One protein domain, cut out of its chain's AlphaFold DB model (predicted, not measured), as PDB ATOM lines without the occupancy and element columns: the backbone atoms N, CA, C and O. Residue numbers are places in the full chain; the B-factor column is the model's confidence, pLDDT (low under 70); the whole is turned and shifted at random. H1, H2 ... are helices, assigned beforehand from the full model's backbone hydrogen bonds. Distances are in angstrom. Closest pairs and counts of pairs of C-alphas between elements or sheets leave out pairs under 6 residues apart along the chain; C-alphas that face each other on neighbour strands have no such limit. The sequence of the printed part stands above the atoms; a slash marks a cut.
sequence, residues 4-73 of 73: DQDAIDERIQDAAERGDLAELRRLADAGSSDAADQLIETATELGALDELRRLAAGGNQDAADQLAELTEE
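What this domain is: This is residues 4 to 73 of the 73 residues of an uncharacterized protein of Amycolatopsis sp. WAC 04169 (UniProt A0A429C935). The chain winds back and forth in stacked turns: three helices, H1, H3 and H5, lie side by side in a row, running the same way, and the shorter H2 and H4 lie along one side of that row and run back the opposite way. H2 packs on H1 and H3, H4 packs on H3 and H5, and H3 is in the middle of the row. The printed part has 70 residues with five named helices, H1 to H5 in order along the chain, and no named strand; the class is all helix. It is compact, with a radius of gyration of the C-alphas of 11.7 A, and elongated in outline, spanning 40 by 22 by 14 A.

How they stand to each other: H1, residues 4 to 18, forms a helical hairpin with H2, residues 21 to 29. They touch, with residues 12 to 16 alone on the side of H1, and the closest C-alphas are those of Ala 15 and Glu 23, 6.2 A apart; the tilt is shallow, 30 degrees, opposite ways. H3, residues 33 to 45, is the hub, touching the four other helices. It forms a hairpin with H2 at a shallow tilt of 27 degrees, and their closest C-alphas, of Ala 28 and Ala 36, are 4.8 A apart. H1 and H3 touch and run the same way at a shallow tilt of 6 degrees, closest at the C-alphas of Ile 12 and Ala 35, 5.7 A. With residues 40 to 44 alone, H3 touches H4, residues 49 to 57, and H5, residues 61 to 72. H3 and H4 form a hairpin at a steep tilt of 40 degrees, closest at the C-alphas of Ala 43 and Glu 51, 6.5 A. H3 and H5 run the same way at a shallow tilt of 1 degrees, closest at the C-alphas of Ile 40 and Ala 63, 5.9 A. H4 and H5 form a hairpin at a steep tilt of 41 degrees, closest at the C-alphas of Ala 56 and Ala 64, 4.6 A. H1 is apart from H4 and H5; H2 is apart from H5 and only just apart from H4, with a closest distance of 8.1 A. The helix packing is only just mostly aligned, with 4 of 6 touching pairs at a shallow tilt. In H1, H2, H3, H4 and H5 every O i to N i+4 pair is within hydrogen-bond range.

Where its parts are: H1 begins at C-alpha 4, (137.731, 191.072, 238.542), and is 21.3 A long from first to last C-alpha. H3, 18.7 A long, begins at C-alpha 33, (124.181, 189.074, 232.043). H5, 16.7 A long, ends at C-alpha 72, (102.830, 172.153, 230.052). H2 and H4 have 9 residues each.

The domain as a whole: The C-alphas of Asp 4 and Glu 73, the two farthest apart, are 40.8 A apart. The printed part has no cut, and the four links are tight. The mean pLDDT of the printed part is 96.7, and residue 73, the chain's last, is under 70.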
ATOM      1  N   ASP A   4     139.076 190.929 237.971       84.00
ATOM      2  CA  ASP A   4     137.731 191.072 238.542       84.00
ATOM      3  C   ASP A   4     136.650 190.355 237.722       84.00
ATOM      4  O   ASP A   4     135.698 189.841 238.300       84.00
ATOM      5  N   GLN A   5     136.792 190.312 236.392       84.19
ATOM      6  CA  GLN A   5     135.856 189.594 235.525       84.19
ATOM      7  C   GLN A   5     136.029 188.087 235.714       84.19
ATOM      8  O   GLN A   5     135.049 187.396 235.952       84.19
ATOM      9  N   ASP A   6     137.277 187.607 235.724       88.31
ATOM     10  CA  ASP A   6     137.574 186.185 235.921       88.31
ATOM     11  C   ASP A   6     137.025 185.685 237.275       88.31
ATOM     12  O   ASP A   6     136.477 184.591 237.372       88.31
ATOM     13  N   ALA A   7     137.103 186.518 238.321       91.50
ATOM     14  CA  ALA A   7     136.542 186.205 239.635       91.50
ATOM     15  C   ALA A   7     135.001 186.225 239.674       91.50
ATOM     16  O   ALA A   7     134.401 185.567 240.524       91.50
ATOM     17  N   ILE A   8     134.344 187.006 238.811       93.88
ATOM     18  CA  ILE A   8     132.882 186.979 238.670       93.88
ATOM     19  C   ILE A   8     132.468 185.699 237.947       93.88
ATOM     20  O   ILE A   8     131.574 185.012 238.433       93.88
ATOM     21  N   ASP A   9     133.150 185.355 236.858       96.25
ATOM     22  CA  ASP A   9     132.853 184.167 236.060       96.25
ATOM     23  C   ASP A   9     132.990 182.885 236.908       96.25
ATOM     24  O   ASP A   9     132.086 182.051 236.922       96.25
ATOM     25  N   GLU A  10     134.055 182.773 237.716       96.69
ATOM     26  CA  GLU A  10     134.242 181.654 238.657       96.69
ATOM     27  C   GLU A  10     133.102 181.573 239.686       96.69
ATOM     28  O   GLU A  10     132.582 180.495 239.968       96.69
ATOM     29  N   ARG A  11     132.645 182.716 240.215       97.50
ATOM     30  CA  ARG A  11     131.524 182.747 241.170       97.50
ATOM     31  C   ARG A  11     130.196 182.352 240.541       97.50
ATOM     32  O   ARG A  11     129.380 181.739 241.227       97.50
ATOM     33  N   ILE A  12     129.963 182.725 239.285       98.50
ATOM     34  CA  ILE A  12     128.767 182.320 238.539       98.50
ATOM     35  C   ILE A  12     128.778 180.805 238.369       98.50
ATOM     36  O   ILE A  12     127.801 180.150 238.731       98.50
ATOM     37  N   GLN A  13     129.898 180.252 237.896       98.19
ATOM     38  CA  GLN A  13     130.049 178.815 237.703       98.19
ATOM     39  C   GLN A  13     129.847 178.049 239.019       98.19
ATOM     40  O   GLN A  13     129.020 177.141 239.084       98.19
ATOM     41  N   ASP A  14     130.532 178.453 240.091       98.44
ATOM     42  CA  ASP A  14     130.416 177.815 241.405       98.44
ATOM     43  C   ASP A  14     128.981 177.849 241.949       98.44
ATOM     44  O   ASP A  14     128.519 176.888 242.571       98.44
ATOM     45  N   ALA A  15     128.272 178.965 241.758       98.56
ATOM     46  CA  ALA A  15     126.890 179.101 242.197       98.56
ATOM     47  C   ALA A  15     125.954 178.188 241.394       98.56
ATOM     48  O   ALA A  15     125.102 177.525 241.989       98.56
ATOM     49  N   ALA A  16     126.146 178.097 240.078       98.44
ATOM     50  CA  ALA A  16     125.387 177.210 239.201       98.44
ATOM     51  C   ALA A  16     125.563 175.739 239.581       98.44
ATOM     52  O   ALA A  16     124.583 175.043 239.834       98.44
ATOM     53  N   GLU A  17     126.811 175.291 239.740       98.31
ATOM     54  CA  GLU A  17     127.137 173.911 240.119       98.31
ATOM     55  C   GLU A  17     126.527 173.511 241.471       98.31
ATOM     56  O   GLU A  17     126.198 172.346 241.706       98.31
ATOM     57  N   ARG A  18     126.357 174.478 242.379       98.25
ATOM     58  CA  ARG A  18     125.748 174.270 243.701       98.25
ATOM     59  C   ARG A  18     124.227 174.418 243.705       98.25
ATOM     60  O   ARG A  18     123.615 174.120 244.731       98.25
ATOM     61  N   GLY A  19     123.624 174.898 242.618       98.25
ATOM     62  CA  GLY A  19     122.211 175.272 242.581       98.25
ATOM     63  C   GLY A  19     121.878 176.503 243.436       98.25
ATOM     64  O   GLY A  19     120.751 176.634 243.916       98.25
ATOM     65  N   ASP A  20     122.844 177.393 243.683       98.69
ATOM     66  CA  ASP A  20     122.658 178.597 244.496       98.69
ATOM     67  C   ASP A  20     122.009 179.728 243.683       98.69
ATOM     68  O   ASP A  20     122.645 180.691 243.245       98.69
ATOM     69  N   LEU A  21     120.691 179.619 243.515       98.69
ATOM     70  CA  LEU A  21     119.881 180.622 242.819       98.69
ATOM     71  C   LEU A  21     119.962 182.008 243.483       98.69
ATOM     72  O   LEU A  21     119.812 183.028 242.811       98.69
ATOM     73  N   ALA A  22     120.208 182.084 244.795       98.56
ATOM     74  CA  ALA A  22     120.285 183.361 245.499       98.56
ATOM     75  C   ALA A  22     121.576 184.120 245.167       98.56
ATOM     76  O   ALA A  22     121.556 185.350 245.049       98.56
ATOM     77  N   GLU A  23     122.693 183.408 245.021       98.50
ATOM     78  CA  GLU A  23     123.956 183.985 244.567       98.50
ATOM     79  C   GLU A  23     123.878 184.415 243.100       98.50
ATOM     80  O   GLU A  23     124.173 185.576 242.803       98.50
ATOM     81  N   LEU A  24     123.395 183.538 242.212       98.75
ATOM     82  CA  LEU A  24     123.207 183.852 240.791       98.75
ATOM     83  C   LEU A  24     122.318 185.086 240.604       98.75
ATOM     84  O   LEU A  24     122.686 186.027 239.902       98.75
ATOM     85  N   ARG A  25     121.197 185.157 241.335       98.50
ATOM     86  CA  ARG A  25     120.324 186.333 241.338       98.50
ATOM     87  C   ARG A  25     121.045 187.595 241.786       98.50
ATOM     88  O   ARG A  25     120.861 188.642 241.179       98.50
ATOM     89  N   ARG A  26     121.858 187.529 242.840       98.38
ATOM     90  CA  ARG A  26     122.588 188.706 243.332       98.38
ATOM     91  C   ARG A  26     123.584 189.223 242.294       98.38
ATOM     92  O   ARG A  26     123.743 190.434 242.168       98.38
ATOM     93  N   LEU A  27     124.255 188.321 241.581       97.88
ATOM     94  CA  LEU A  27     125.198 188.664 240.517       97.88
ATOM     95  C   LEU A  27     124.469 189.247 239.295       97.88
ATOM     96  O   LEU A  27     124.910 190.261 238.751       97.88
ATOM     97  N   ALA A  28     123.313 188.686 238.934       97.88
ATOM     98  CA  ALA A  28     122.444 189.214 237.885       97.88
ATOM     99  C   ALA A  28     121.908 190.615 238.224       97.88
ATOM    100  O   ALA A  28     122.029 191.542 237.426       97.88
ATOM    101  N   ASP A  29     121.405 190.807 239.448       97.06
ATOM    102  CA  ASP A  29     120.924 192.100 239.953       97.06
ATOM    103  C   ASP A  29     122.061 193.147 240.029       97.06
ATOM    104  O   ASP A  29     121.811 194.351 239.954       97.06
ATOM    105  N   ALA A  30     123.320 192.704 240.146       96.56
ATOM    106  CA  ALA A  30     124.510 193.554 240.059       96.56
ATOM    107  C   ALA A  30     124.927 193.890 238.610       96.56
ATOM    108  O   ALA A  30     125.872 194.657 238.411       96.56
ATOM    109  N   GLY A  31     124.213 193.363 237.611       95.56
ATOM    110  CA  GLY A  31     124.385 193.670 236.194       95.56
ATOM    111  C   GLY A  31     125.159 192.628 235.386       95.56
ATOM    112  O   GLY A  31     125.522 192.925 234.250       95.56
ATOM    113  N   SER A  32     125.434 191.438 235.932       96.81
ATOM    114  CA  SER A  32     126.028 190.350 235.146       96.81
ATOM    115  C   SER A  32     124.961 189.656 234.296       96.81
ATOM    116  O   SER A  32     124.075 188.990 234.830       96.81
ATOM    117  N   SER A  33     125.056 189.797 232.973       96.38
ATOM    118  CA  SER A  33     124.181 189.074 232.043       96.38
ATOM    119  C   SER A  33     124.411 187.566 232.100       96.38
ATOM    120  O   SER A  33     123.442 186.824 232.172       96.38
ATOM    121  N   ASP A  34     125.668 187.118 232.179       97.38
ATOM    122  CA  ASP A  34     125.995 185.688 232.259       97.38
ATOM    123  C   ASP A  34     125.374 185.041 233.510       97.38
ATOM    124  O   ASP A  34     124.855 183.929 233.460       97.38
ATOM    125  N   ALA A  35     125.338 185.765 234.635       98.31
ATOM    126  CA  ALA A  35     124.658 185.294 235.839       98.31
ATOM    127  C   ALA A  35     123.135 185.204 235.665       98.31
ATOM    128  O   ALA A  35     122.505 184.345 236.278       98.31
ATOM    129  N   ALA A  36     122.535 186.097 234.872       98.31
ATOM    130  CA  ALA A  36     121.104 186.064 234.586       98.31
ATOM    131  C   ALA A  36     120.744 184.853 233.716       98.31
ATOM    132  O   ALA A  36     119.769 184.167 234.023       98.31
ATOM    133  N   ASP A  37     121.554 184.560 232.699       98.44
ATOM    134  CA  ASP A  37     121.378 183.390 231.835       98.44
ATOM    135  C   ASP A  37     121.532 182.100 232.651       98.44
ATOM    136  O   ASP A  37     120.650 181.237 232.649       98.44
ATOM    137  N   GLN A  38     122.590 182.023 233.464       98.56
ATOM    138  CA  GLN A  38     122.838 180.869 234.320       98.56
ATOM    139  C   GLN A  38     121.747 180.679 235.383       98.56
ATOM    140  O   GLN A  38     121.387 179.551 235.716       98.56
ATOM    141  N   LEU A  39     121.175 181.768 235.905       98.81
ATOM    142  CA  LEU A  39     120.047 181.703 236.831       98.81
ATOM    143  C   LEU A  39     118.820 181.045 236.194       98.81
ATOM    144  O   LEU A  39     118.139 180.277 236.869       98.81
ATOM    145  N   ILE A  40     118.534 181.340 234.924       98.75
ATOM    146  CA  ILE A  40     117.404 180.755 234.187       98.75
ATOM    147  C   ILE A  40     117.653 179.271 233.934       98.75
ATOM    148  O   ILE A  40     116.769 178.457 234.207       98.75
ATOM    149  N   GLU A  41     118.848 178.919 233.459       98.62
ATOM    150  CA  GLU A  41     119.233 177.531 233.198       98.62
ATOM    151  C   GLU A  41     119.135 176.694 234.478       98.62
ATOM    152  O   GLU A  41     118.353 175.747 234.548       98.62
ATOM    153  N   THR A  42     119.820 177.109 235.546       98.75
ATOM    154  CA  THR A  42     119.820 176.379 236.817       98.75
ATOM    155  C   THR A  42     118.427 176.344 237.458       98.75
ATOM    156  O   THR A  42     118.028 175.322 238.016       98.75
ATOM    157  N   ALA A  43     117.633 177.418 237.365       98.69
ATOM    158  CA  ALA A  43     116.248 177.393 237.842       98.69
ATOM    159  C   ALA A  43     115.379 176.408 237.047       98.69
ATOM    160  O   ALA A  43     114.525 175.747 237.641       98.69
ATOM    161  N   THR A  44     115.600 176.287 235.737       98.56
ATOM    162  CA  THR A  44     114.910 175.312 234.883       98.56
ATOM    163  C   THR A  44     115.261 173.891 235.308       98.56
ATOM    164  O   THR A  44     114.363 173.104 235.602       98.56
ATOM    165  N   GLU A  45     116.553 173.575 235.411       98.12
ATOM    166  CA  GLU A  45     117.039 172.242 235.791       98.12
ATOM    167  C   GLU A  45     116.524 171.791 237.163       98.12
ATOM    168  O   GLU A  45     116.206 170.619 237.370       98.12
ATOM    169  N   LEU A  46     116.410 172.730 238.107       98.00
ATOM    170  CA  LEU A  46     115.900 172.468 239.452       98.00
ATOM    171  C   LEU A  46     114.365 172.492 239.546       98.00
ATOM    172  O   LEU A  46     113.824 172.223 240.621       98.00
ATOM    173  N   GLY A  47     113.650 172.844 238.473       97.75
ATOM    174  CA  GLY A  47     112.197 173.029 238.497       97.75
ATOM    175  C   GLY A  47     111.750 174.175 239.415       97.75
ATOM    176  O   GLY A  47     110.664 174.137 239.997       97.75
ATOM    177  N   ALA A  48     112.587 175.200 239.587       98.38
ATOM    178  CA  ALA A  48     112.333 176.351 240.447       98.38
ATOM    179  C   ALA A  48     111.359 177.344 239.783       98.38
ATOM    180  O   ALA A  48     111.712 178.469 239.429       98.38
ATOM    181  N   LEU A  49     110.093 176.938 239.639       98.25
ATOM    182  CA  LEU A  49     109.065 177.700 238.917       98.25
ATOM    183  C   LEU A  49     108.839 179.112 239.478       98.25
ATOM    184  O   LEU A  49     108.515 180.026 238.725       98.25
ATOM    185  N   ASP A  50     108.998 179.313 240.788       98.38
ATOM    186  CA  ASP A  50     108.827 180.634 241.403       98.38
ATOM    187  C   ASP A  50     109.941 181.612 241.002       98.38
ATOM    188  O   ASP A  50     109.691 182.812 240.849       98.38
ATOM    189  N   GLU A  51     111.151 181.100 240.769       98.56
ATOM    190  CA  GLU A  51     112.283 181.874 240.265       98.56
ATOM    191  C   GLU A  51     112.023 182.318 238.823       98.56
ATOM    192  O   GLU A  51     112.061 183.516 238.524       98.56
ATOM    193  N   LEU A  52     111.644 181.366 237.963       98.69
ATOM    194  CA  LEU A  52     111.304 181.618 236.562       98.69
ATOM    195  C   LEU A  52     110.115 182.580 236.433       98.69
ATOM    196  O   LEU A  52     110.183 183.549 235.682       98.69
ATOM    197  N   ARG A  53     109.060 182.406 237.245       98.56
ATOM    198  CA  ARG A  53     107.919 183.341 237.316       98.56
ATOM    199  C   ARG A  53     108.347 184.752 237.663       98.56
ATOM    200  O   ARG A  53     107.833 185.701 237.075       98.56
ATOM    201  N   ARG A  54     109.252 184.916 238.631       98.31
ATOM    202  CA  ARG A  54     109.731 186.247 239.015       98.31
ATOM    203  C   ARG A  54     110.484 186.903 237.860       98.31
ATOM    204  O   ARG A  54     110.253 188.078 237.590       98.31
ATOM    205  N   LEU A  55     111.370 186.162 237.198       98.19
ATOM    206  CA  LEU A  55     112.140 186.661 236.058       98.19
ATOM    207  C   LEU A  55     111.219 187.029 234.885       98.19
ATOM    208  O   LEU A  55     111.316 188.140 234.364       98.19
ATOM    209  N   ALA A  56     110.252 186.170 234.561       98.38
ATOM    210  CA  ALA A  56     109.231 186.422 233.547       98.38
ATOM    211  C   ALA A  56     108.386 187.667 233.861       98.38
ATOM    212  O   ALA A  56     108.184 188.529 233.008       98.38
ATOM    213  N   ALA A  57     107.942 187.822 235.113       98.31
ATOM    214  CA  ALA A  57     107.222 189.017 235.561       98.31
ATOM    215  C   ALA A  57     108.091 190.287 235.507       98.31
ATOM    216  O   ALA A  57     107.565 191.391 235.362       98.31
ATOM    217  N   GLY A  58     109.413 190.133 235.599       96.81
ATOM    218  CA  GLY A  58     110.401 191.183 235.358       96.81
ATOM    219  C   GLY A  58     110.645 191.496 233.877       96.81
ATOM    220  O   GLY A  58     111.418 192.402 233.579       96.81
ATOM    221  N   GLY A  59     109.986 190.787 232.956       97.19
ATOM    222  CA  GLY A  59     110.104 190.977 231.512       97.19
ATOM    223  C   GLY A  59     111.189 190.134 230.842       97.19
ATOM    224  O   GLY A  59     111.481 190.375 229.672       97.19
ATOM    225  N   ASN A  60     111.788 189.164 231.541       97.81
ATOM    226  CA  ASN A  60     112.714 188.224 230.916       97.81
ATOM    227  C   ASN A  60     111.926 187.194 230.087       97.81
ATOM    228  O   ASN A  60     111.127 186.436 230.638       97.81
ATOM    229  N   GLN A  61     112.120 187.212 228.767       98.19
ATOM    230  CA  GLN A  61     111.364 186.360 227.846       98.19
ATOM    231  C   GLN A  61     111.810 184.900 227.923       98.19
ATOM    232  O   GLN A  61     110.950 184.034 228.017       98.19
ATOM    233  N   ASP A  62     113.115 184.641 228.004       98.06
ATOM    234  CA  ASP A  62     113.647 183.276 228.080       98.06
ATOM    235  C   ASP A  62     113.112 182.544 229.323       98.06
ATOM    236  O   ASP A  62     112.646 181.413 229.246       98.06
ATOM    237  N   ALA A  63     113.047 183.222 230.473       98.44
ATOM    238  CA  ALA A  63     112.444 182.667 231.684       98.44
ATOM    239  C   ALA A  63     110.938 182.390 231.542       98.44
ATOM    240  O   ALA A  63     110.423 181.460 232.164       98.44
ATOM    241  N   ALA A  64     110.218 183.213 230.771       98.50
ATOM    242  CA  ALA A  64     108.798 183.007 230.504       98.50
ATOM    243  C   ALA A  64     108.573 181.778 229.614       98.50
ATOM    244  O   ALA A  64     107.657 181.003 229.889       98.50
ATOM    245  N   ASP A  65     109.431 181.592 228.613       98.31
ATOM    246  CA  ASP A  65     109.395 180.449 227.705       98.31
ATOM    247  C   ASP A  65     109.711 179.152 228.468       98.31
ATOM    248  O   ASP A  65     108.885 178.238 228.482       98.31
ATOM    249  N   GLN A  66     110.804 179.117 229.242       98.12
ATOM    250  CA  GLN A  66     111.148 177.963 230.089       98.12
ATOM    251  C   GLN A  66     110.046 177.627 231.106       98.12
ATOM    252  O   GLN A  66     109.737 176.461 231.352       98.12
ATOM    253  N   LEU A  67     109.426 178.645 231.715       98.12
ATOM    254  CA  LEU A  67     108.308 178.438 232.633       98.12
ATOM    255  C   LEU A  67     107.102 177.803 231.932       98.12
ATOM    256  O   LEU A  67     106.450 176.945 232.527       98.12
ATOM    257  N   ALA A  68     106.773 178.247 230.717       97.75
ATOM    258  CA  ALA A  68     105.676 177.676 229.947       97.75
ATOM    259  C   ALA A  68     105.953 176.197 229.655       97.75
ATOM    260  O   ALA A  68     105.135 175.360 230.030       97.75
ATOM    261  N   GLU A  69     107.141 175.876 229.137       96.75
ATOM    262  CA  GLU A  69     107.550 174.498 228.837       96.75
ATOM    263  C   GLU A  69     107.415 173.569 230.055       96.75
ATOM    264  O   GLU A  69     106.759 172.533 229.973       96.75
ATOM    265  N   LEU A  70     107.935 173.971 231.219       95.44
ATOM    266  CA  LEU A  70     107.879 173.155 232.442       95.44
ATOM    267  C   LEU A  70     106.475 173.019 233.050       95.44
ATOM    268  O   LEU A  70     106.257 172.158 233.901       95.44
ATOM    269  N   THR A  71     105.537 173.904 232.705       93.62
ATOM    270  CA  THR A  71     104.158 173.855 233.229       93.62
ATOM    271  C   THR A  71     103.168 173.193 232.277       93.62
ATOM    272  O   THR A  71     102.024 172.953 232.672       93.62
ATOM    273  N   GLU A  72     103.597 172.896 231.051       91.56
ATOM    274  CA  GLU A  72     102.830 172.153 230.052       91.56
ATOM    275  C   GLU A  72     103.095 170.632 230.086       91.56
ATOM    276  O   GLU A  72     102.325 169.879 229.484       91.56
ATOM    277  N   GLU A  73     104.127 170.182 230.816       67.75
ATOM    278  CA  GLU A  73     104.448 168.766 231.104       67.75
ATOM    279  C   GLU A  73     103.551 168.124 232.184       67.75
ATOM    280  O   GLU A  73     103.153 166.947 231.989       67.75
TER     281      GLU A  73